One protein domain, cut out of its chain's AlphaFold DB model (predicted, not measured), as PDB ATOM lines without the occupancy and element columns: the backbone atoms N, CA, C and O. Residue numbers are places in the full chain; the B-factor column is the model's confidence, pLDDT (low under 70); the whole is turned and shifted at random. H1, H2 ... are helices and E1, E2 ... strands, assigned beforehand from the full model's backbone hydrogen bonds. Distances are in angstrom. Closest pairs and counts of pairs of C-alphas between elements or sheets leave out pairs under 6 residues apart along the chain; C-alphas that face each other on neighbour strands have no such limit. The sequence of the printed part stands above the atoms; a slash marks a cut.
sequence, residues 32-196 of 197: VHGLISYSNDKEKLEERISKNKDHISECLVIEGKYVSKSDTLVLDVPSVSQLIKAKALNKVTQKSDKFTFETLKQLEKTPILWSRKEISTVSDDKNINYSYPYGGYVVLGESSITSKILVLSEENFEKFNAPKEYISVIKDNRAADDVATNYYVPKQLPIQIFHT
ATOM      1  N   VAL A  32     -61.186  36.950 -36.224       52.81
ATOM      2  CA  VAL A  32     -59.863  37.182 -36.797       52.81
ATOM      3  C   VAL A  32     -59.438  35.864 -37.430       52.81
ATOM      4  O   VAL A  32     -58.607  35.131 -36.898       52.81
ATOM      5  N   HIS A  33     -60.059  35.523 -38.555       61.56
ATOM      6  CA  HIS A  33     -59.765  34.277 -39.252       61.56
ATOM      7  C   HIS A  33     -59.319  34.589 -40.676       61.56
ATOM      8  O   HIS A  33     -60.089  34.561 -41.638       61.56
ATOM      9  N   GLY A  34     -58.032  34.929 -40.782       70.50
ATOM     10  CA  GLY A  34     -57.317  34.860 -42.042       70.50
ATOM     11  C   GLY A  34     -57.236  33.395 -42.471       70.50
ATOM     12  O   GLY A  34     -56.792  32.546 -41.704       70.50
ATOM     13  N   LEU A  35     -57.679  33.085 -43.678       81.19
ATOM     14  CA  LEU A  35     -57.633  31.779 -44.309       81.19
ATOM     15  C   LEU A  35     -56.712  31.866 -45.517       81.19
ATOM     16  O   LEU A  35     -56.865  32.745 -46.362       81.19
ATOM     17  N   ILE A  36     -55.810  30.903 -45.633       83.69
ATOM     18  CA  ILE A  36     -55.032  30.679 -46.841       83.69
ATOM     19  C   ILE A  36     -55.470  29.370 -47.456       83.69
ATOM     20  O   ILE A  36     -55.453  28.334 -46.788       83.69
ATOM     21  N   SER A  37     -55.871  29.415 -48.720       84.75
ATOM     22  CA  SER A  37     -56.227  28.216 -49.467       84.75
ATOM     23  C   SER A  37     -55.502  28.167 -50.800       84.75
ATOM     24  O   SER A  37     -55.115  29.196 -51.350       84.75
ATOM     25  N   TYR A  38     -55.320  26.953 -51.298       87.06
ATOM     26  CA  TYR A  38     -54.551  26.656 -52.497       87.06
ATOM     27  C   TYR A  38     -55.443  25.899 -53.481       87.06
ATOM     28  O   TYR A  38     -56.342  25.157 -53.075       87.06
ATOM     29  N   SER A  39     -55.230  26.095 -54.774       89.06
ATOM     30  CA  SER A  39     -55.886  25.330 -55.826       89.06
ATOM     31  C   SER A  39     -55.063  25.363 -57.108       89.06
ATOM     32  O   SER A  39     -54.705  26.426 -57.597       89.06
ATOM     33  N   ASN A  40     -54.897  24.216 -57.755       90.81
ATOM     34  CA  ASN A  40     -54.392  24.145 -59.129       90.81
ATOM     35  C   ASN A  40     -55.440  24.552 -60.188       90.81
ATOM     36  O   ASN A  40     -55.153  24.560 -61.382       90.81
ATOM     37  N   ASP A  41     -56.663  24.856 -59.753       92.06
ATOM     38  CA  ASP A  41     -57.807  25.225 -60.581       92.06
ATOM     39  C   ASP A  41     -58.387  26.549 -60.071       92.06
ATOM     40  O   ASP A  41     -58.934  26.612 -58.959       92.06
ATOM     41  N   LYS A  42     -58.225  27.605 -60.873       92.81
ATOM     42  CA  LYS A  42     -58.653  28.964 -60.534       92.81
ATOM     43  C   LYS A  42     -60.168  29.068 -60.407       92.81
ATOM     44  O   LYS A  42     -60.652  29.631 -59.432       92.81
ATOM     45  N   GLU A  43     -60.910  28.491 -61.347       92.88
ATOM     46  CA  GLU A  43     -62.370  28.587 -61.379       92.88
ATOM     47  C   GLU A  43     -62.975  27.928 -60.141       92.88
ATOM     48  O   GLU A  43     -63.831  28.512 -59.481       92.88
ATOM     49  N   LYS A  44     -62.464  26.755 -59.743       90.50
ATOM     50  CA  LYS A  44     -62.913  26.097 -58.507       90.50
ATOM     51  C   LYS A  44     -62.566  26.883 -57.248       90.50
ATOM     52  O   LYS A  44     -63.308  26.806 -56.268       90.50
ATOM     53  N   LEU A  45     -61.427  27.576 -57.226       90.50
ATOM     54  CA  LEU A  45     -61.064  28.441 -56.104       90.50
ATOM     55  C   LEU A  45     -62.041  29.616 -56.002       90.50
ATOM     56  O   LEU A  45     -62.597  29.868 -54.933       90.50
ATOM     57  N   GLU A  46     -62.295  30.286 -57.123       91.81
ATOM     58  CA  GLU A  46     -63.209  31.425 -57.214       91.81
ATOM     59  C   GLU A  46     -64.661  31.027 -56.930       91.81
ATOM     60  O   GLU A  46     -65.370  31.751 -56.236       91.81
ATOM     61  N   GLU A  47     -65.101  29.845 -57.363       91.38
ATOM     62  CA  GLU A  47     -66.422  29.307 -57.033       91.38
ATOM     63  C   GLU A  47     -66.584  29.122 -55.515       91.38
ATOM     64  O   GLU A  47     -67.615  29.496 -54.953       91.38
ATOM     65  N   ARG A  48     -65.563  28.593 -54.821       88.31
ATOM     66  CA  ARG A  48     -65.586  28.454 -53.351       88.31
ATOM     67  C   ARG A  48     -65.628  29.804 -52.647       88.31
ATOM     68  O   ARG A  48     -66.382  29.957 -51.688       88.31
ATOM     69  N   ILE A  49     -64.841  30.768 -53.120       90.38
ATOM     70  CA  ILE A  49     -64.857  32.144 -52.608       90.38
ATOM     71  C   ILE A  49     -66.254  32.746 -52.797       90.38
ATOM     72  O   ILE A  49     -66.839  33.250 -51.844       90.38
ATOM     73  N   SER A  50     -66.831  32.609 -53.990       91.38
ATOM     74  CA  SER A  50     -68.157  33.132 -54.331       91.38
ATOM     75  C   SER A  50     -69.273  32.516 -53.478       91.38
ATOM     76  O   SER A  50     -70.129  33.241 -52.973       91.38
ATOM     77  N   LYS A  51     -69.228  31.199 -53.227       90.31
ATOM     78  CA  LYS A  51     -70.180  30.494 -52.346       90.31
ATOM     79  C   LYS A  51     -70.179  31.003 -50.906       90.31
ATOM     80  O   LYS A  51     -71.181  30.855 -50.220       90.31
ATOM     81  N   ASN A  52     -69.071  31.584 -50.456       87.00
ATOM     82  CA  ASN A  52     -68.890  32.060 -49.087       87.00
ATOM     83  C   ASN A  52     -68.816  33.593 -48.990       87.00
ATOM     84  O   ASN A  52     -68.548  34.115 -47.912       87.00
ATOM     85  N   LYS A  53     -69.056  34.320 -50.091       90.44
ATOM     86  CA  LYS A  53     -68.807  35.769 -50.208       90.44
ATOM     87  C   LYS A  53     -69.455  36.612 -49.105       90.44
ATOM     88  O   LYS A  53     -68.874  37.608 -48.699       90.44
ATOM     89  N   ASP A  54     -70.617  36.195 -48.600       90.12
ATOM     90  CA  ASP A  54     -71.377  36.940 -47.587       90.12
ATOM     91  C   ASP A  54     -70.676  36.942 -46.214       90.12
ATOM     92  O   ASP A  54     -71.000  37.744 -45.340       90.12
ATOM     93  N   HIS A  55     -69.687  36.066 -46.031       86.25
ATOM     94  CA  HIS A  55     -68.879  35.957 -44.818       86.25
ATOM     95  C   HIS A  55     -67.462  36.519 -44.984       86.25
ATOM     96  O   HIS A  55     -66.738  36.645 -43.998       86.25
ATOM     97  N   ILE A  56     -67.068  36.876 -46.207       87.19
ATOM     98  CA  ILE A  56     -65.725  37.346 -46.534       87.19
ATOM     99  C   ILE A  56     -65.687  38.870 -46.439       87.19
ATOM    100  O   ILE A  56     -66.359  39.561 -47.202       87.19
ATOM    101  N   SER A  57     -64.862  39.412 -45.543       85.94
ATOM    102  CA  SER A  57     -64.632  40.859 -45.478       85.94
ATOM    103  C   SER A  57     -63.554  41.320 -46.459       85.94
ATOM    104  O   SER A  57     -63.626  42.424 -46.990       85.94
ATOM    105  N   GLU A  58     -62.528  40.493 -46.682       86.75
ATOM    106  CA  GLU A  58     -61.395  40.799 -47.561       86.75
ATOM    107  C   GLU A  58     -60.944  39.525 -48.284       86.75
ATOM    108  O   GLU A  58     -60.921  38.443 -47.697       86.75
ATOM    109  N   CYS A  59     -60.571  39.635 -49.558       90.12
ATOM    110  CA  CYS A  59     -60.043  38.516 -50.330       90.12
ATOM    111  C   CYS A  59     -58.973  38.991 -51.307       90.12
ATOM    112  O   CYS A  59     -59.167  39.953 -52.048       90.12
ATOM    113  N   LEU A  60     -57.858  38.272 -51.316       92.56
ATOM    114  CA  LEU A  60     -56.775  38.391 -52.271       92.56
ATOM    115  C   LEU A  60     -56.602  37.030 -52.944       92.56
ATOM    116  O   LEU A  60     -56.492  36.025 -52.251       92.56
ATOM    117  N   VAL A  61     -56.546  36.998 -54.272       94.38
ATOM    118  CA  VAL A  61     -56.177  35.803 -55.041       94.38
ATOM    119  C   VAL A  61     -54.950  36.140 -55.870       94.38
ATOM    120  O   VAL A  61     -54.962  37.115 -56.619       94.38
ATOM    121  N   ILE A  62     -53.906  35.332 -55.737       95.38
ATOM    122  CA  ILE A  62     -52.664  35.461 -56.496       95.38
ATOM    123  C   ILE A  62     -52.371  34.177 -57.266       95.38
ATOM    124  O   ILE A  62     -52.822  33.088 -56.899       95.38
ATOM    125  N   GLU A  63     -51.587  34.314 -58.329       96.31
ATOM    126  CA  GLU A  63     -51.006  33.182 -59.040       96.31
ATOM    127  C   GLU A  63     -49.586  32.934 -58.521       96.31
ATOM    128  O   GLU A  63     -48.793  33.851 -58.323       96.31
ATOM    129  N   GLY A  64     -49.267  31.669 -58.303       96.38
ATOM    130  CA  GLY A  64     -47.927  31.176 -58.058       96.38
ATOM    131  C   GLY A  64     -47.677  29.916 -58.875       96.38
ATOM    132  O   GLY A  64     -48.476  29.509 -59.722       96.38
ATOM    133  N   LYS A  65     -46.552  29.265 -58.600       96.25
ATOM    134  CA  LYS A  65     -46.268  27.914 -59.085       96.25
ATOM    135  C   LYS A  65     -45.862  27.029 -57.920       96.25
ATOM    136  O   LYS A  65     -45.198  27.505 -57.003       96.25
ATOM    137  N   TYR A  66     -46.217  25.750 -57.945       94.50
ATOM    138  CA  TYR A  66     -45.849  24.819 -56.879       94.50
ATOM    139  C   TYR A  66     -45.057  23.632 -57.419       94.50
ATOM    140  O   TYR A  66     -45.534  22.871 -58.253       94.50
ATOM    141  N   VAL A  67     -43.838  23.449 -56.913       92.56
ATOM    142  CA  VAL A  67     -43.010  22.280 -57.224       92.56
ATOM    143  C   VAL A  67     -43.169  21.261 -56.106       92.56
ATOM    144  O   VAL A  67     -42.563  21.402 -55.045       92.56
ATOM    145  N   SER A  68     -43.930  20.198 -56.353       87.00
ATOM    146  CA  SER A  68     -44.176  19.146 -55.354       87.00
ATOM    147  C   SER A  68     -42.902  18.403 -54.934       87.00
ATOM    148  O   SER A  68     -42.710  18.098 -53.760       87.00
ATOM    149  N   LYS A  69     -41.984  18.148 -55.878       85.56
ATOM    150  CA  LYS A  69     -40.753  17.380 -55.634       85.56
ATOM    151  C   LYS A  69     -39.804  18.066 -54.654       85.56
ATOM    152  O   LYS A  69     -39.168  17.401 -53.838       85.56
ATOM    153  N   SER A  70     -39.671  19.384 -54.775       87.44
ATOM    154  CA  SER A  70     -38.846  20.197 -53.886       87.44
ATOM    155  C   SER A  70     -39.677  20.882 -52.803       87.44
ATOM    156  O   SER A  70     -39.093  21.571 -51.978       87.44
ATOM    157  N   ASP A  71     -40.995  20.684 -52.780       90.19
ATOM    158  CA  ASP A  71     -41.943  21.345 -51.884       90.19
ATOM    159  C   ASP A  71     -41.692  22.863 -51.785       90.19
ATOM    160  O   ASP A  71     -41.369  23.409 -50.723       90.19
ATOM    161  N   THR A  72     -41.754  23.514 -52.952       93.62
ATOM    162  CA  THR A  72     -41.436  24.935 -53.143       93.62
ATOM    163  C   THR A  72     -42.617  25.671 -53.754       93.62
ATOM    164  O   THR A  72     -43.039  25.346 -54.863       93.62
ATOM    165  N   LEU A  73     -43.099  26.704 -53.063       95.75
ATOM    166  CA  LEU A  73     -43.986  27.710 -53.639       95.75
ATOM    167  C   LEU A  73     -43.135  28.776 -54.335       95.75
ATOM    168  O   LEU A  73     -42.266  29.375 -53.711       95.75
ATOM    169  N   VAL A  74     -43.372  29.016 -55.615       97.00
ATOM    170  CA  VAL A  74     -42.694  30.044 -56.406       97.00
ATOM    171  C   VAL A  74     -43.666  31.192 -56.634       97.00
ATOM    172  O   VAL A  74     -44.791  30.966 -57.076       97.00
ATOM    173  N   LEU A  75     -43.232  32.411 -56.333       97.81
ATOM    174  CA  LEU A  75     -44.015  33.637 -56.457       97.81
ATOM    175  C   LEU A  75     -43.233  34.678 -57.257       97.81
ATOM    176  O   LEU A  75     -41.999  34.711 -57.223       97.81
ATOM    177  N   ASP A  76     -43.952  35.556 -57.940       97.75
ATOM    178  CA  ASP A  76     -43.380  36.749 -58.547       97.75
ATOM    179  C   ASP A  76     -43.379  37.941 -57.564       97.75
ATOM    180  O   ASP A  76     -44.025  37.940 -56.508       97.75
ATOM    181  N   VAL A  77     -42.615  38.984 -57.897       97.31
ATOM    182  CA  VAL A  77     -42.543  40.218 -57.092       97.31
ATOM    183  C   VAL A  77     -43.910  40.899 -56.906       97.31
ATOM    184  O   VAL A  77     -44.201  41.312 -55.773       97.31
ATOM    185  N   PRO A  78     -44.764  41.046 -57.942       96.88
ATOM    186  CA  PRO A  78     -46.100  41.612 -57.776       96.88
ATOM    187  C   PRO A  78     -46.961  40.861 -56.756       96.88
ATOM    188  O   PRO A  78     -47.539  41.504 -55.875       96.88
ATOM    189  N   SER A  79     -47.006  39.527 -56.806       96.62
ATOM    190  CA  SER A  79     -47.800  38.726 -55.868       96.62
ATOM    191  C   SER A  79     -47.269  38.845 -54.446       96.62
ATOM    192  O   SER A  79     -48.042  39.085 -53.520       96.62
ATOM    193  N   VAL A  80     -45.947  38.792 -54.250       96.81
ATOM    194  CA  VAL A  80     -45.339  39.020 -52.926       96.81
ATOM    195  C   VAL A  80     -45.668  40.410 -52.384       96.81
ATOM    196  O   VAL A  80     -45.971  40.555 -51.202       96.81
ATOM    197  N   SER A  81     -45.682  41.431 -53.239       96.00
ATOM    198  CA  SER A  81     -46.062  42.790 -52.838       96.00
ATOM    199  C   SER A  81     -47.521  42.872 -52.376       96.00
ATOM    200  O   SER A  81     -47.825  43.597 -51.429       96.00
ATOM    201  N   GLN A  82     -48.428  42.124 -53.012       95.00
ATOM    202  CA  GLN A  82     -49.826  42.020 -52.581       95.00
ATOM    203  C   GLN A  82     -49.950  41.267 -51.249       95.00
ATOM    204  O   GLN A  82     -50.651  41.735 -50.354       95.00
ATOM    205  N   LEU A  83     -49.205  40.172 -51.066       93.12
ATOM    206  CA  LEU A  83     -49.170  39.420 -49.806       93.12
ATOM    207  C   LEU A  83     -48.626  40.246 -48.632       93.12
ATOM    208  O   LEU A  83     -49.165  40.168 -47.530       93.12
ATOM    209  N   ILE A  84     -47.593  41.065 -48.859       92.44
ATOM    210  CA  ILE A  84     -47.061  42.001 -47.855       92.44
ATOM    211  C   ILE A  84     -48.129  43.025 -47.456       92.44
ATOM    212  O   ILE A  84     -48.352  43.246 -46.266       92.44
ATOM    213  N   LYS A  85     -48.836  43.619 -48.429       90.75
ATOM    214  CA  LYS A  85     -49.939  44.562 -48.156       90.75
ATOM    215  C   LYS A  85     -51.070  43.908 -47.363       90.75
ATOM    216  O   LYS A  85     -51.621  44.543 -46.470       90.75
ATOM    217  N   ALA A  86     -51.363  42.641 -47.652       87.50
ATOM    218  CA  ALA A  86     -52.332  41.830 -46.922       87.50
ATOM    219  C   ALA A  86     -51.811  41.308 -45.567       87.50
ATOM    220  O   ALA A  86     -52.510  40.542 -44.909       87.50
ATOM    221  N   LYS A  87     -50.589  41.680 -45.148       88.50
ATOM    222  CA  LYS A  87     -49.924  41.194 -43.924       88.50
ATOM    223  C   LYS A  87     -49.841  39.660 -43.833       88.50
ATOM    224  O   LYS A  87     -49.792  39.094 -42.746       88.50
ATOM    225  N   ALA A  88     -49.814  38.983 -44.977       87.69
ATOM    226  CA  ALA A  88     -49.891  37.529 -45.060       87.69
ATOM    227  C   ALA A  88     -48.524  36.836 -44.969       87.69
ATOM    228  O   ALA A  88     -48.472  35.615 -44.912       87.69
ATOM    229  N   LEU A  89     -47.413  37.577 -44.991       90.44
ATOM    230  CA  LEU A  89     -46.062  37.020 -44.901       90.44
ATOM    231  C   LEU A  89     -45.441  37.369 -43.554       90.44
ATOM    232  O   LEU A  89     -45.402  38.538 -43.176       90.44
ATOM    233  N   ASN A  90     -44.903  36.367 -42.862       87.88
ATOM    234  CA  ASN A  90     -44.263  36.533 -41.564       87.88
ATOM    235  C   ASN A  90     -42.828  36.012 -41.596       87.88
ATOM    236  O   ASN A  90     -42.569  34.864 -41.965       87.88
ATOM    237  N   LYS A  91     -41.884  36.851 -41.170       91.19
ATOM    238  CA  LYS A  91     -40.525  36.432 -40.846       91.19
ATOM    239  C   LYS A  91     -40.558  35.684 -39.523       91.19
ATOM    240  O   LYS A  91     -41.091  36.176 -38.530       91.19
ATOM    241  N   VAL A  92     -39.965  34.501 -39.514       87.00
ATOM    242  CA  VAL A  92     -39.931  33.632 -38.345       87.00
ATOM    243  C   VAL A  92     -38.539  33.665 -37.747       87.00
ATOM    244  O   VAL A  92     -37.542  33.377 -38.410       87.00
ATOM    245  N   THR A  93     -38.473  33.980 -36.462       85.00
ATOM    246  CA  THR A  93     -37.252  33.844 -35.669       85.00
ATOM    247  C   THR A  93     -37.474  32.805 -34.586       85.00
ATOM    248  O   THR A  93     -38.552  32.717 -34.000       85.00
ATOM    249  N   GLN A  94     -36.464  31.975 -34.343       80.69
ATOM    250  CA  GLN A  94     -36.493  30.982 -33.279       80.69
ATOM    251  C   GLN A  94     -35.445  31.365 -32.236       80.69
ATOM    252  O   GLN A  94     -34.257  31.453 -32.548       80.69
ATOM    253  N   LYS A  95     -35.884  31.586 -30.995       80.38
ATOM    254  CA  LYS A  95     -34.998  31.765 -29.841       80.38
ATOM    255  C   LYS A  95     -35.315  30.666 -28.834       80.38
ATOM    256  O   LYS A  95     -36.393  30.663 -28.236       80.38
ATOM    257  N   SER A  96     -34.386  29.726 -28.673       79.88
ATOM    258  CA  SER A  96     -34.621  28.476 -27.937       79.88
ATOM    259  C   SER A  96     -35.837  27.728 -28.520       79.88
ATOM    260  O   SER A  96     -35.887  27.511 -29.731       79.88
ATOM    261  N   ASP A  97     -36.836  27.387 -27.705       78.06
ATOM    262  CA  ASP A  97     -38.042  26.667 -28.142       78.06
ATOM    263  C   ASP A  97     -39.216  27.591 -28.505       78.06
ATOM    264  O   ASP A  97     -40.326  27.124 -28.753       78.06
ATOM    265  N   LYS A  98     -38.998  28.912 -28.527       77.50
ATOM    266  CA  LYS A  98     -40.037  29.894 -28.853       77.50
ATOM    267  C   LYS A  98     -39.855  30.422 -30.271       77.50
ATOM    268  O   LYS A  98     -38.777  30.902 -30.631       77.50
ATOM    269  N   PHE A  99     -40.933  30.354 -31.046       80.31
ATOM    270  CA  PHE A  99     -41.041  30.986 -32.356       80.31
ATOM    271  C   PHE A  99     -41.691  32.359 -32.211       80.31
ATOM    272  O   PHE A  99     -42.711  32.494 -31.538       80.31
ATOM    273  N   THR A 100     -41.104  33.354 -32.865       82.25
ATOM    274  CA  THR A 100     -41.676  34.692 -33.004       82.25
ATOM    275  C   THR A 100     -41.955  34.949 -34.474       82.25
ATOM    276  O   THR A 100     -41.084  34.723 -35.319       82.25
ATOM    277  N   PHE A 101     -43.154  35.446 -34.753       84.31
ATOM    278  CA  PHE A 101     -43.628  35.802 -36.080       84.31
ATOM    279  C   PHE A 101     -43.694  37.324 -36.171       84.31
ATOM    280  O   PHE A 101     -44.378  37.967 -35.380       84.31
ATOM    281  N   GLU A 102     -42.945  37.901 -37.104       87.06
ATOM    282  CA  GLU A 102     -42.975  39.331 -37.394       87.06
ATOM    283  C   GLU A 102     -43.462  39.534 -38.826       87.06
ATOM    284  O   GLU A 102     -42.847  39.029 -39.766       87.06
ATOM    285  N   THR A 103     -44.545  40.290 -39.004       89.31
ATOM    286  CA  THR A 103     -45.072  40.601 -40.335       89.31
ATOM    287  C   THR A 103     -44.009  41.264 -41.201       89.31
ATOM    288  O   THR A 103     -43.440  42.302 -40.851       89.31
ATOM    289  N   LEU A 104     -43.754  40.663 -42.360       91.75
ATOM    290  CA  LEU A 104     -42.801  41.158 -43.336       91.75
ATOM    291  C   LEU A 104     -43.331  42.460 -43.942       91.75
ATOM    292  O   LEU A 104     -44.391  42.479 -44.561       91.75
ATOM    293  N   LYS A 105     -42.584  43.553 -43.772       92.44
ATOM    294  CA  LYS A 105     -43.009  44.897 -44.203       92.44
ATOM    295  C   LYS A 105     -42.591  45.249 -45.627       92.44
ATOM    296  O   LYS A 105     -43.217  46.094 -46.256       92.44
ATOM    297  N   GLN A 106     -41.517  44.637 -46.118       93.44
ATOM    298  CA  GLN A 106     -40.967  44.897 -47.446       93.44
ATOM    299  C   GLN A 106     -40.166  43.697 -47.952       93.44
ATOM    300  O   GLN A 106     -39.636  42.914 -47.164       93.44
ATOM    301  N   LEU A 107     -40.058  43.587 -49.273       93.12
ATOM    302  CA  LEU A 107     -39.176  42.637 -49.940       93.12
ATOM    303  C   LEU A 107     -37.780  43.258 -50.070       93.12
ATOM    304  O   LEU A 107     -37.645  44.348 -50.613       93.12
ATOM    305  N   GLU A 108     -36.747  42.578 -49.571       86.62
ATOM    306  CA  GLU A 108     -35.380  43.124 -49.564       86.62
ATOM    307  C   GLU A 108     -34.726  43.107 -50.954       86.62
ATOM    308  O   GLU A 108     -34.220  44.125 -51.422       86.62
ATOM    309  N   LYS A 109     -34.702  41.940 -51.608       89.50
ATOM    310  CA  LYS A 109     -34.069  41.729 -52.918       89.50
ATOM    311  C   LYS A 109     -34.646  40.502 -53.619       89.50
ATOM    312  O   LYS A 109     -35.192  39.619 -52.963       89.50
ATOM    313  N   THR A 110     -34.449  40.421 -54.934       91.31
ATOM    314  CA  THR A 110     -34.773  39.242 -55.752       91.31
ATOM    315  C   THR A 110     -33.620  38.859 -56.683       91.31
ATOM    316  O   THR A 110     -32.901  39.754 -57.128       91.31
ATOM    317  N   PRO A 111     -33.464  37.573 -57.045       95.62
ATOM    318  CA  PRO A 111     -34.227  36.435 -56.531       95.62
ATOM    319  C   PRO A 111     -33.876  36.141 -55.066       95.62
ATOM    320  O   PRO A 111     -32.776  36.459 -54.610       95.62
ATOM    321  N   ILE A 112     -34.812  35.557 -54.324       96.44
ATOM    322  CA  ILE A 112     -34.604  35.205 -52.915       96.44
ATOM    323  C   ILE A 112     -35.346  33.917 -52.568       96.44
ATOM    324  O   ILE A 112     -36.485  33.714 -52.983       96.44
ATOM    325  N   LEU A 113     -34.678  33.041 -51.824       96.31
ATOM    326  CA  LEU A 113     -35.217  31.770 -51.362       96.31
ATOM    327  C   LEU A 113     -35.411  31.813 -49.848       96.31
ATOM    328  O   LEU A 113     -34.445  31.864 -49.084       96.31
ATOM    329  N   TRP A 114     -36.661  31.755 -49.412       95.25
ATOM    330  CA  TRP A 114     -37.025  31.639 -48.009       95.25
ATOM    331  C   TRP A 114     -37.243  30.185 -47.630       95.25
ATOM    332  O   TRP A 114     -37.930  29.435 -48.324       95.25
ATOM    333  N   SER A 115     -36.639  29.773 -46.523       93.19
ATOM    334  CA  SER A 115     -36.771  28.416 -46.000       93.19
ATOM    335  C   SER A 115     -36.301  28.349 -44.553       93.19
ATOM    336  O   SER A 115     -35.591  29.224 -44.071       93.19
ATOM    337  N   ARG A 116     -36.714  27.308 -43.824       89.50
ATOM    338  CA  ARG A 116     -36.304  27.143 -42.419       89.50
ATOM    339  C   ARG A 116     -34.822  26.798 -42.267       89.50
ATOM    340  O   ARG A 116     -34.198  27.169 -41.278       89.50
ATOM    341  N   LYS A 117     -34.291  26.006 -43.197       89.25
ATOM    342  CA  LYS A 117     -32.885  25.593 -43.220       89.25
ATOM    343  C   LYS A 117     -32.142  26.485 -44.195       89.25
ATOM    344  O   LYS A 117     -32.709  26.857 -45.209       89.25
ATOM    345  N   GLU A 118     -30.878  26.765 -43.930       90.88
ATOM    346  CA  GLU A 118     -30.039  27.469 -44.892       90.88
ATOM    347  C   GLU A 118     -29.756  26.560 -46.092       90.88
ATOM    348  O   GLU A 118     -28.930  25.649 -46.045       90.88
ATOM    349  N   ILE A 119     -30.523  26.773 -47.154       89.81
ATOM    350  CA  ILE A 119     -30.401  26.091 -48.435       89.81
ATOM    351  C   ILE A 119     -30.472  27.132 -49.543       89.81
ATOM    352  O   ILE A 119     -31.144  28.155 -49.417       89.81
ATOM    353  N   SER A 120     -29.783  26.854 -50.641       89.69
ATOM    354  CA  SER A 120     -29.727  27.737 -51.804       89.69
ATOM    355  C   SER A 120     -30.267  27.085 -53.069       89.69
ATOM    356  O   SER A 120     -30.411  27.761 -54.077       89.69
ATOM    357  N   THR A 121     -30.582  25.789 -53.050       90.62
ATOM    358  CA  THR A 121     -30.938  25.048 -54.260       90.62
ATOM    359  C   THR A 121     -32.429  24.747 -54.355       90.62
ATOM    360  O   THR A 121     -33.071  24.327 -53.389       90.62
ATOM    361  N   VAL A 122     -32.977  24.934 -55.556       91.06
ATOM    362  CA  VAL A 122     -34.346  24.552 -55.926       91.06
ATOM    363  C   VAL A 122     -34.296  23.842 -57.271       91.06
ATOM    364  O   VAL A 122     -33.687  24.342 -58.215       91.06
ATOM    365  N   SER A 123     -34.941  22.682 -57.360       91.25
ATOM    366  CA  SER A 123     -35.190  22.007 -58.634       91.25
ATOM    367  C   SER A 123     -36.561  22.403 -59.162       91.25
ATOM    368  O   SER A 123     -37.503  22.486 -58.370       91.25
ATOM    369  N   ASP A 124     -36.675  22.607 -60.468       89.69
ATOM    370  CA  ASP A 124     -37.960  22.722 -61.158       89.69
ATOM    371  C   ASP A 124     -38.539  21.334 -61.522       89.69
ATOM    372  O   ASP A 124     -37.928  20.293 -61.248       89.69
ATOM    373  N   ASP A 125     -39.706  21.293 -62.170       88.44
ATOM    374  CA  ASP A 125     -40.349  20.028 -62.571       88.44
ATOM    375  C   ASP A 125     -39.621  19.290 -63.713       88.44
ATOM    376  O   ASP A 125     -39.866  18.106 -63.952       88.44
ATOM    377  N   LYS A 126     -38.686  19.955 -64.404       90.31
ATOM    378  CA  LYS A 126     -37.785  19.346 -65.397       90.31
ATOM    379  C   LYS A 126     -36.489  18.830 -64.771       90.31
ATOM    380  O   LYS A 126     -35.647  18.291 -65.489       90.31
ATOM    381  N   ASN A 127     -36.347  18.906 -63.446       87.19
ATOM    382  CA  ASN A 127     -35.138  18.559 -62.694       87.19
ATOM    383  C   ASN A 127     -33.935  19.463 -62.991       87.19
ATOM    384  O   ASN A 127     -32.792  19.069 -62.750       87.19
ATOM    385  N   ILE A 128     -34.176  20.674 -63.492       90.38
ATOM    386  CA  ILE A 128     -33.140  21.690 -63.613       90.38
ATOM    387  C   ILE A 128     -32.931  22.293 -62.227       90.38
ATOM    388  O   ILE A 128     -33.878  22.731 -61.575       90.38
ATOM    389  N   ASN A 129     -31.682  22.285 -61.763       91.38
ATOM    390  CA  ASN A 129     -31.304  22.840 -60.470       91.38
ATOM    391  C   ASN A 129     -30.878  24.295 -60.624       91.38
ATOM    392  O   ASN A 129     -29.975  24.611 -61.398       91.38
ATOM    393  N   TYR A 130     -31.476  25.153 -59.814       92.06
ATOM    394  CA  TYR A 130     -31.152  26.564 -59.713       92.06
ATOM    395  C   TYR A 130     -30.564  26.859 -58.337       92.06
ATOM    396  O   TYR A 130     -30.926  26.213 -57.351       92.06
ATOM    397  N   SER A 131     -29.663  27.838 -58.279       93.75
ATOM    398  CA  SER A 131     -29.106  28.360 -57.032       93.75
ATOM    399  C   SER A 131     -29.601  29.784 -56.812       93.75
ATOM    400  O   SER A 131     -29.448  30.636 -57.689       93.75
ATOM    401  N   TYR A 132     -30.190  30.035 -55.649       94.62
ATOM    402  CA  TYR A 132     -30.760  31.314 -55.258       94.62
ATOM    403  C   TYR A 132     -30.242  31.745 -53.880       94.62
ATOM    404  O   TYR A 132     -29.993  30.895 -53.020       94.62
ATOM    405  N   PRO A 133     -30.082  33.060 -53.638       95.06
ATOM    406  CA  PRO A 133     -29.676  33.571 -52.335       95.06
ATOM    407  C   PRO A 133     -30.661  33.165 -51.234       95.06
ATOM    408  O   PRO A 133     -31.864  33.406 -51.356       95.06
ATOM    409  N   TYR A 134     -30.142  32.605 -50.141       95.00
ATOM    410  CA  TYR A 134     -30.931  32.347 -48.939       95.00
ATOM    411  C   TYR A 134     -31.379  33.667 -48.297       95.00
ATOM    412  O   TYR A 134     -30.580  34.588 -48.115       95.00
ATOM    413  N   GLY A 135     -32.668  33.755 -47.973       93.81
ATOM    414  CA  GLY A 135     -33.318  34.953 -47.445       93.81
ATOM    415  C   GLY A 135     -33.840  34.828 -46.018       93.81
ATOM    416  O   GLY A 135     -34.648  35.655 -45.600       93.81
ATOM    417  N   GLY A 136     -33.440  33.790 -45.283       93.12
ATOM    418  CA  GLY A 136     -33.996  33.498 -43.963       93.12
ATOM    419  C   GLY A 136     -35.291  32.686 -44.014       93.12
ATOM    420  O   GLY A 136     -35.701  32.182 -45.063       93.12
ATOM    421  N   TYR A 137     -35.943  32.571 -42.857       92.00
ATOM    422  CA  TYR A 137     -37.187  31.827 -42.709       92.00
ATOM    423  C   TYR A 137     -38.385  32.779 -42.746       92.00
ATOM    424  O   TYR A 137     -38.629  33.527 -41.801       92.00
ATOM    425  N   VAL A 138     -39.121  32.751 -43.855       92.50
ATOM    426  CA  VAL A 138     -40.384  33.473 -44.043       92.50
ATOM    427  C   VAL A 138     -41.456  32.453 -44.390       92.50
ATOM    428  O   VAL A 138     -41.204  31.535 -45.171       92.50
ATOM    429  N   VAL A 139     -42.635  32.614 -43.797       88.56
ATOM    430  CA  VAL A 139     -43.803  31.759 -44.018       88.56
ATOM    431  C   VAL A 139     -45.002  32.591 -44.444       88.56
ATOM    432  O   VAL A 139     -45.048  33.802 -44.216       88.56
ATOM    433  N   LEU A 140     -45.970  31.923 -45.059       86.12
ATOM    434  CA  LEU A 140     -47.267  32.490 -45.389       86.12
ATOM    435  C   LEU A 140     -48.248  32.185 -44.236       86.12
ATOM    436  O   LEU A 140     -48.351  31.040 -43.809       86.12
ATOM    437  N   GLY A 141     -48.915  33.195 -43.682       81.25
ATOM    438  CA  GLY A 141     -49.681  33.075 -42.438       81.25
ATOM    439  C   GLY A 141     -48.776  32.779 -41.235       81.25
ATOM    440  O   GLY A 141     -47.673  33.312 -41.129       81.25
ATOM    441  N   GLU A 142     -49.230  31.926 -40.320       72.38
ATOM    442  CA  GLU A 142     -48.503  31.569 -39.084       72.38
ATOM    443  C   GLU A 142     -47.908  30.147 -39.119       72.38
ATOM    444  O   GLU A 142     -47.400  29.638 -38.121       72.38
ATOM    445  N   SER A 143     -47.939  29.477 -40.274       69.31
ATOM    446  CA  SER A 143     -47.339  28.151 -40.448       69.31
ATOM    447  C   SER A 143     -46.780  27.975 -41.857       69.31
ATOM    448  O   SER A 143     -47.156  28.685 -42.779       69.31
ATOM    449  N   SER A 144     -45.864  27.027 -42.048       66.44
ATOM    450  CA  SER A 144     -45.318  26.716 -43.374       66.44
ATOM    451  C   SER A 144     -45.989  25.452 -43.903       66.44
ATOM    452  O   SER A 144     -45.737  24.374 -43.368       66.44
ATOM    453  N   ILE A 145     -46.841  25.566 -44.926       75.00
ATOM    454  CA  ILE A 145     -47.326  24.387 -45.671       75.00
ATOM    455  C   ILE A 145     -46.257  23.861 -46.613       75.00
ATOM    456  O   ILE A 145     -46.097  22.651 -46.737       75.00
ATOM    457  N   THR A 146     -45.532  24.770 -47.258       84.44
ATOM    458  CA  THR A 146     -44.398  24.425 -48.107       84.44
ATOM    459  C   THR A 146     -43.106  24.567 -47.323       84.44
ATOM    460  O   THR A 146     -42.980  25.407 -46.432       84.44
ATOM    461  N   SER A 147     -42.102  23.763 -47.647       86.81
ATOM    462  CA  SER A 147     -40.777  23.847 -47.029       86.81
ATOM    463  C   SER A 147     -39.986  25.080 -47.479       86.81
ATOM    464  O   SER A 147     -39.047  25.496 -46.789       86.81
ATOM    465  N   LYS A 148     -40.332  25.627 -48.652       93.94
ATOM    466  CA  LYS A 148     -39.639  26.731 -49.321       93.94
ATOM    467  C   LYS A 148     -40.624  27.696 -49.974       93.94
ATOM    468  O   LYS A 148     -41.660  27.275 -50.500       93.94
ATOM    469  N   ILE A 149     -40.241  28.970 -50.008       95.50
ATOM    470  CA  ILE A 149     -40.846  30.003 -50.850       95.50
ATOM    471  C   ILE A 149     -39.732  30.642 -51.679       95.50
ATOM    472  O   ILE A 149     -38.781  31.191 -51.127       95.50
ATOM    473  N   LEU A 150     -39.828  30.557 -53.001       96.81
ATOM    474  CA  LEU A 150     -38.910  31.186 -53.941       96.81
ATOM    475  C   LEU A 150     -39.580  32.418 -54.546       96.81
ATOM    476  O   LEU A 150     -40.649  32.307 -55.137       96.81
ATOM    477  N   VAL A 151     -38.936  33.577 -54.446       97.69
ATOM    478  CA  VAL A 151     -39.415  34.818 -55.061       97.69
ATOM    479  C   VAL A 151     -38.522  35.182 -56.239       97.69
ATOM    480  O   VAL A 151     -37.304  35.327 -56.091       97.69
ATOM    481  N   LEU A 152     -39.136  35.343 -57.407       97.56
ATOM    482  CA  LEU A 152     -38.478  35.669 -58.669       97.56
ATOM    483  C   LEU A 152     -38.993  37.000 -59.226       97.56
ATOM    484  O   LEU A 152     -40.089  37.446 -58.892       97.56
ATOM    485  N   SER A 153     -38.215  37.627 -60.110       96.56
ATOM    486  CA  SER A 153     -38.767  38.658 -60.998       96.56
ATOM    487  C   SER A 153     -39.839  38.045 -61.901       96.56
ATOM    488  O   SER A 153     -39.781  36.851 -62.184       96.56
ATOM    489  N   GLU A 154     -40.774  38.854 -62.395       95.31
ATOM    490  CA  GLU A 154     -41.849  38.410 -63.299       95.31
ATOM    491  C   GLU A 154     -41.300  37.634 -64.512       95.31
ATOM    492  O   GLU A 154     -41.716  36.513 -64.785       95.31
ATOM    493  N   GLU A 155     -40.252  38.156 -65.159       95.19
ATOM    494  CA  GLU A 155     -39.595  37.488 -66.291       95.19
ATOM    495  C   GLU A 155     -39.070  36.083 -65.935       95.19
ATOM    496  O   GLU A 155     -39.222  35.131 -66.705       95.19
ATOM    497  N   ASN A 156     -38.436  35.939 -64.769       95.44
ATOM    498  CA  ASN A 156     -37.885  34.660 -64.326       95.44
ATOM    499  C   ASN A 156     -38.979  33.720 -63.817       95.44
ATOM    500  O   ASN A 156     -38.864  32.510 -63.999       95.44
ATOM    501  N   PHE A 157     -40.032  34.266 -63.206       96.56
ATOM    502  CA  PHE A 157     -41.212  33.522 -62.798       96.56
ATOM    503  C   PHE A 157     -41.863  32.860 -64.008       96.56
ATOM    504  O   PHE A 157     -42.043  31.645 -63.985       96.56
ATOM    505  N   GLU A 158     -42.119  33.599 -65.091       95.50
ATOM    506  CA  GLU A 158     -42.723  33.056 -66.315       95.50
ATOM    507  C   GLU A 158     -41.894  31.914 -66.916       95.50
ATOM    508  O   GLU A 158     -42.430  30.852 -67.243       95.50
ATOM    509  N   LYS A 159     -40.566  32.079 -66.960       94.00
ATOM    510  CA  LYS A 159     -39.626  31.072 -67.481       94.00
ATOM    511  C   LYS A 159     -39.475  29.837 -66.582       94.00
ATOM    512  O   LYS A 159     -39.047  28.791 -67.071       94.00
ATOM    513  N   PHE A 160     -39.792  29.935 -65.291       94.38
ATOM    514  CA  PHE A 160     -39.625  28.838 -64.339       94.38
ATOM    515  C   PHE A 160     -40.635  27.710 -64.604       94.38
ATOM    516  O   PHE A 160     -41.848  27.938 -64.648       94.38
ATOM    517  N   ASN A 161     -40.155  26.475 -64.770       94.69
ATOM    518  CA  ASN A 161     -40.994  25.348 -65.174       94.69
ATOM    519  C   ASN A 161     -41.611  24.624 -63.968       94.69
ATOM    520  O   ASN A 161     -41.015  23.708 -63.400       94.69
ATOM    521  N   ALA A 162     -42.835  25.000 -63.617       94.69
ATOM    522  CA  ALA A 162     -43.620  24.378 -62.557       94.69
ATOM    523  C   ALA A 162     -45.124  24.603 -62.814       94.69
ATOM    524  O   ALA A 162     -45.474  25.584 -63.483       94.69
ATOM    525  N   PRO A 163     -46.014  23.719 -62.331       94.50
ATOM    526  CA  PRO A 163     -47.450  23.872 -62.499       94.50
ATOM    527  C   PRO A 163     -47.939  25.101 -61.741       94.50
ATOM    528  O   PRO A 163     -47.420  25.439 -60.674       94.50
ATOM    529  N   LYS A 164     -48.953  25.756 -62.307       95.69
ATOM    530  CA  LYS A 164     -49.620  26.887 -61.667       95.69
ATOM    531  C   LYS A 164     -50.325  26.434 -60.392       95.69
ATOM    532  O   LYS A 164     -50.913  25.355 -60.347       95.69
ATOM    533  N   GLU A 165     -50.289  27.300 -59.396       94.44
ATOM    534  CA  GLU A 165     -50.990  27.157 -58.129       94.44
ATOM    535  C   GLU A 165     -51.624  28.509 -57.804       94.44
ATOM    536  O   GLU A 165     -50.958  29.539 -57.854       94.44
ATOM    537  N   TYR A 166     -52.911  28.522 -57.490       94.56
ATOM    538  CA  TYR A 166     -53.640  29.722 -57.108       94.56
ATOM    539  C   TYR A 166     -53.766  29.759 -55.597       94.56
ATOM    540  O   TYR A 166     -54.216  28.791 -54.986       94.56
ATOM    541  N   ILE A 167     -53.377  30.879 -55.000       93.00
ATOM    542  CA  ILE A 167     -53.384  31.064 -53.553       93.00
ATOM    543  C   ILE A 167     -54.390  32.155 -53.236       93.00
ATOM    544  O   ILE A 167     -54.292  33.259 -53.772       93.00
ATOM    545  N   SER A 168     -55.348  31.860 -52.362       91.00
ATOM    546  CA  SER A 168     -56.222  32.877 -51.794       91.00
ATOM    547  C   SER A 168     -55.822  33.192 -50.363       91.00
ATOM    548  O   SER A 168     -55.535  32.285 -49.590       91.00
ATOM    549  N   VAL A 169     -55.833  34.475 -50.015       89.81
ATOM    550  CA  VAL A 169     -55.782  34.980 -48.644       89.81
ATOM    551  C   VAL A 169     -57.121  35.653 -48.378       89.81
ATOM    552  O   VAL A 169     -57.479  36.626 -49.039       89.81
ATOM    553  N   ILE A 170     -57.897  35.090 -47.465       87.69
ATOM    554  CA  ILE A 170     -59.290  35.447 -47.202       87.69
ATOM    555  C   ILE A 170     -59.395  35.869 -45.749       87.69
ATOM    556  O   ILE A 170     -58.855  35.200 -44.885       87.69
ATOM    557  N   LYS A 171     -60.114  36.942 -45.459       86.69
ATOM    558  CA  LYS A 171     -60.541  37.268 -44.103       86.69
ATOM    559  C   LYS A 171     -62.018  36.925 -43.992       86.69
ATOM    560  O   LYS A 171     -62.845  37.556 -44.652       86.69
ATOM    561  N   ASP A 172     -62.314  35.886 -43.224       84.25
ATOM    562  CA  ASP A 172     -63.669  35.385 -43.005       84.25
ATOM    563  C   ASP A 172     -64.138  35.767 -41.596       84.25
ATOM    564  O   ASP A 172     -63.373  35.714 -40.631       84.25
ATOM    565  N   ASN A 173     -65.395  36.187 -41.488       83.19
ATOM    566  CA  ASN A 173     -65.990  36.650 -40.237       83.19
ATOM    567  C   ASN A 173     -66.535  35.501 -39.366       83.19
ATOM    568  O   ASN A 173     -66.965  35.748 -38.239       83.19
ATOM    569  N   ARG A 174     -66.574  34.266 -39.882       79.81
ATOM    570  CA  ARG A 174     -67.015  33.072 -39.143       79.81
ATOM    571  C   ARG A 174     -65.888  32.481 -38.306       79.81
ATOM    572  O   ARG A 174     -64.719  32.718 -38.584       79.81
ATOM    573  N   ALA A 175     -66.250  31.653 -37.327       72.56
ATOM    574  CA  ALA A 175     -65.299  30.932 -36.489       72.56
ATOM    575  C   ALA A 175     -64.413  29.961 -37.298       72.56
ATOM    576  O   ALA A 175     -64.798  29.457 -38.355       72.56
ATOM    577  N   ALA A 176     -63.210  29.688 -36.792       68.38
ATOM    578  CA  ALA A 176     -62.192  28.892 -37.482       68.38
ATOM    579  C   ALA A 176     -62.649  27.476 -37.887       68.38
ATOM    580  O   ALA A 176     -62.247  26.978 -38.937       68.38
ATOM    581  N   ASP A 177     -63.469  26.815 -37.074       68.56
ATOM    582  CA  ASP A 177     -64.025  25.485 -37.343       68.56
ATOM    583  C   ASP A 177     -65.051  25.497 -38.488       68.56
ATOM    584  O   ASP A 177     -65.000  24.640 -39.381       68.56
ATOM    585  N   ASP A 178     -65.912  26.516 -38.520       73.06
ATOM    586  CA  ASP A 178     -66.836  26.756 -39.629       73.06
ATOM    587  C   ASP A 178     -66.074  27.048 -40.926       73.06
ATOM    588  O   ASP A 178     -66.360  26.462 -41.977       73.06
ATOM    589  N   VAL A 179     -65.054  27.909 -40.866       74.19
ATOM    590  CA  VAL A 179     -64.185  28.217 -42.011       74.19
ATOM    591  C   VAL A 179     -63.470  26.954 -42.493       74.19
ATOM    592  O   VAL A 179     -63.482  26.649 -43.688       74.19
ATOM    593  N   ALA A 180     -62.900  26.161 -41.583       71.81
ATOM    594  CA  ALA A 180     -62.168  24.957 -41.954       71.81
ATOM    595  C   ALA A 180     -63.035  23.955 -42.727       71.81
ATOM    596  O   ALA A 180     -62.592  23.369 -43.715       71.81
ATOM    597  N   THR A 181     -64.290  23.799 -42.304       75.31
ATOM    598  CA  THR A 181     -65.245  22.877 -42.925       75.31
ATOM    599  C   THR A 181     -65.675  23.346 -44.316       75.31
ATOM    600  O   THR A 181     -65.740  22.543 -45.246       75.31
ATOM    601  N   ASN A 182     -65.930  24.647 -44.488       77.38
ATOM    602  CA  ASN A 182     -66.472  25.200 -45.734       77.38
ATOM    603  C   ASN A 182     -65.435  25.352 -46.860       77.38
ATOM    604  O   ASN A 182     -65.809  25.409 -48.034       77.38
ATOM    605  N   TYR A 183     -64.144  25.401 -46.522       74.00
ATOM    606  CA  TYR A 183     -63.055  25.557 -47.493       74.00
ATOM    607  C   TYR A 183     -62.201  24.299 -47.685       74.00
ATOM    608  O   TYR A 183     -61.274  24.308 -48.498       74.00
ATOM    609  N   TYR A 184     -62.509  23.206 -46.982       74.38
ATOM    610  CA  TYR A 184     -61.798  21.942 -47.137       74.38
ATOM    611  C   TYR A 184     -61.976  21.348 -48.541       74.38
ATOM    612  O   TYR A 184     -63.095  21.148 -49.018       74.38
ATOM    613  N   VAL A 185     -60.858  20.981 -49.176       71.38
ATOM    614  CA  VAL A 185     -60.856  20.250 -50.448       71.38
ATOM    615  C   VAL A 185     -59.985  18.997 -50.332       71.38
ATOM    616  O   VAL A 185     -58.785  19.094 -50.059       71.38
ATOM    617  N   PRO A 186     -60.542  17.797 -50.573       68.69
ATOM    618  CA  PRO A 186     -59.753  16.574 -50.589       68.69
ATOM    619  C   PRO A 186     -58.630  16.634 -51.634       68.69
ATOM    620  O   PRO A 186     -58.871  16.985 -52.788       68.69
ATOM    621  N   LYS A 187     -57.429  16.170 -51.260       68.12
ATOM    622  CA  LYS A 187     -56.247  16.031 -52.141       68.12
ATOM    623  C   LYS A 187     -55.641  17.346 -52.664       68.12
ATOM    624  O   LYS A 187     -54.848  17.293 -53.600       68.12
ATOM    625  N   GLN A 188     -55.984  18.490 -52.076       67.56
ATOM    626  CA  GLN A 188     -55.259  19.749 -52.274       67.56
ATOM    627  C   GLN A 188     -54.312  20.007 -51.094       67.56
ATOM    628  O   GLN A 188     -54.365  19.290 -50.087       67.56
ATOM    629  N   LEU A 189     -53.426  21.002 -51.227       60.06
ATOM    630  CA  LEU A 189     -52.665  21.499 -50.082       60.06
ATOM    631  C   LEU A 189     -53.644  21.913 -48.970       60.06
ATOM    632  O   LEU A 189     -54.745  22.387 -49.271       60.06
ATOM    633  N   PRO A 190     -53.286  21.692 -47.693       68.81
ATOM    634  CA  PRO A 190     -54.181  22.024 -46.600       68.81
ATOM    635  C   PRO A 190     -54.455  23.531 -46.565       68.81
ATOM    636  O   PRO A 190     -53.716  24.343 -47.112       68.81
ATOM    637  N   ILE A 191     -55.544  23.908 -45.916       69.38
ATOM    638  CA  ILE A 191     -55.822  25.307 -45.616       69.38
ATOM    639  C   ILE A 191     -55.034  25.748 -44.378       69.38
ATOM    640  O   ILE A 191     -54.788  24.937 -43.482       69.38
ATOM    641  N   GLN A 192     -54.656  27.025 -44.306       67.44
ATOM    642  CA  GLN A 192     -54.048  27.619 -43.108       67.44
ATOM    643  C   GLN A 192     -54.990  28.647 -42.522       67.44
ATOM    644  O   GLN A 192     -55.415  29.554 -43.229       67.44
ATOM    645  N   ILE A 193     -55.267  28.534 -41.229       67.25
ATOM    646  CA  ILE A 193     -55.956  29.579 -40.477       67.25
ATOM    647  C   ILE A 193     -54.895  30.330 -39.681       67.25
ATOM    648  O   ILE A 193     -54.017  29.706 -39.083       67.25
ATOM    649  N   PHE A 194     -54.942  31.655 -39.719       65.88
ATOM    650  CA  PHE A 194     -53.986  32.521 -39.045       65.88
ATOM    651  C   PHE A 194     -54.667  33.777 -38.511       65.88
ATOM    652  O   PHE A 194     -55.735  34.188 -38.982       65.88
ATOM    653  N   HIS A 195     -54.016  34.405 -37.539       61.38
ATOM    654  CA  HIS A 195     -54.508  35.634 -36.938       61.38
ATOM    655  C   HIS A 195     -54.047  36.845 -37.753       61.38
ATOM    656  O   HIS A 195     -52.860  37.026 -38.020       61.38
ATOM    657  N   THR A 196     -54.982  37.704 -38.157       50.47
ATOM    658  CA  THR A 196     -54.667  39.013 -38.736       50.47
ATOM    659  C   THR A 196     -54.547  40.043 -37.613       50.47
ATOM    660  O   THR A 196     -55.552  40.386 -36.992       50.47
TER     661      THR A 196
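AT A GLANCE: This is residues 32 to 196 of the 197 residues of an uncharacterized protein of Lactococcus garvieae (UniProt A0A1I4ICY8). A long sheet of seven strands, strongly twisted and curled like part of a barrel, has H1 and H4 over its E11 and E1 part, with H2 and H3 packed on its E2 and E3 part. A small sheet E5, E4, E9 meets it where E9 comes near E6, with the turn of the hairpin E4 and E5 pointing away from the body; the hairpin E7 and E8 lies at one end of the longest axis. The 165 printed residues hold E1 H1 E2 E3 H2 E4 E5 E6 E7 E8 E9 E10 H3 E11 H4 E12, class mixed; the large sheet is mixed, in order E6 E10 E3 E2 E11 E1 E12. The whole is compact, radius of gyration of the C-alphas 15.5 A, spanning 44 by 38 by 26 A.

HOW THE PARTS SIT: E1, residues 33 to 39, is antiparallel to E12, residues 192 to 194 (N 34 and O 194, 3.0 A), and to E11, residues 164 to 172 (N 37 and O 168, 3.0 A). H1, residues 42 to 51, is over E11 and E1 at a height over the sheet of 8.6 A; the closest C-alphas of H1 and E11 are Lys 42 and Tyr 166, 6.1 A. E2, residues 56 to 67, bends by 58 degrees at residue 63 and is antiparallel to E11 (N 62 and O 167, 2.9 A). E3, residues 72 to 76, forms a hairpin with E2 (N 65 and O 74, 2.9 A) and is parallel to E10, residues 148 to 152 (N 75 and O 150, 2.8 A). E6, residues 112 to 115, is antiparallel to E10 (N 114 and O 149, 2.8 A). H2, residues 77 to 85, is on this sheet; its closest C-alphas to E2 are Ser 79 and Ile 62, 5.9 A. E4, residues 89 to 95, forms a hairpin with E5, residues 98 to 103 (N 93 and O 100, 2.9 A), and is antiparallel to E9, residues 138 to 140 (N 90 and O 139, 2.9 A). E7, residues 121 to 123, and E8, residues 129 to 131, form a hairpin (N 122 and O 130, 3.0 A). H3, residues 154 to 159, is over E3; their closest C-alphas are Glu 154 and Asp 76, 5.3 A. H4, residues 176 to 183, is over E1; their closest C-alphas are Ala 176 and His 33, 6.2 A. E1, H1, E2, with E11 between E1 and E2 in the sheet, E10, H3, E11, with E3 and E2 between E10 and E11, and E11, H4, E12, with E1 between E11 and E12, are split strand-helix-strand units, in each of which a helix joins two strands of the sheet that are not neighbours, and each crossover is right-handed. H1, H3 and H4 on one face of the sheet make two layers. In the four helices each O i to N i+4 pair is within hydrogen-bond range.

IN THESE COORDINATES: E1 begins at C-alpha 33 (-59.765, 34.277, -39.252); E12 ends at C-alpha 194 (-53.986, 32.521, -39.045). E2 is 29.3 A long, E11 24.9 A, H1 14.2 A.

THE WHOLE: The C-alphas of Asp 54 and Asn 129, the two farthest apart, are 44.4 A apart. The printed part has no cut and no long link. Confidence is under 70 at residues 32 to 33, 143 to 144, 176 to 177 and 186 to 196.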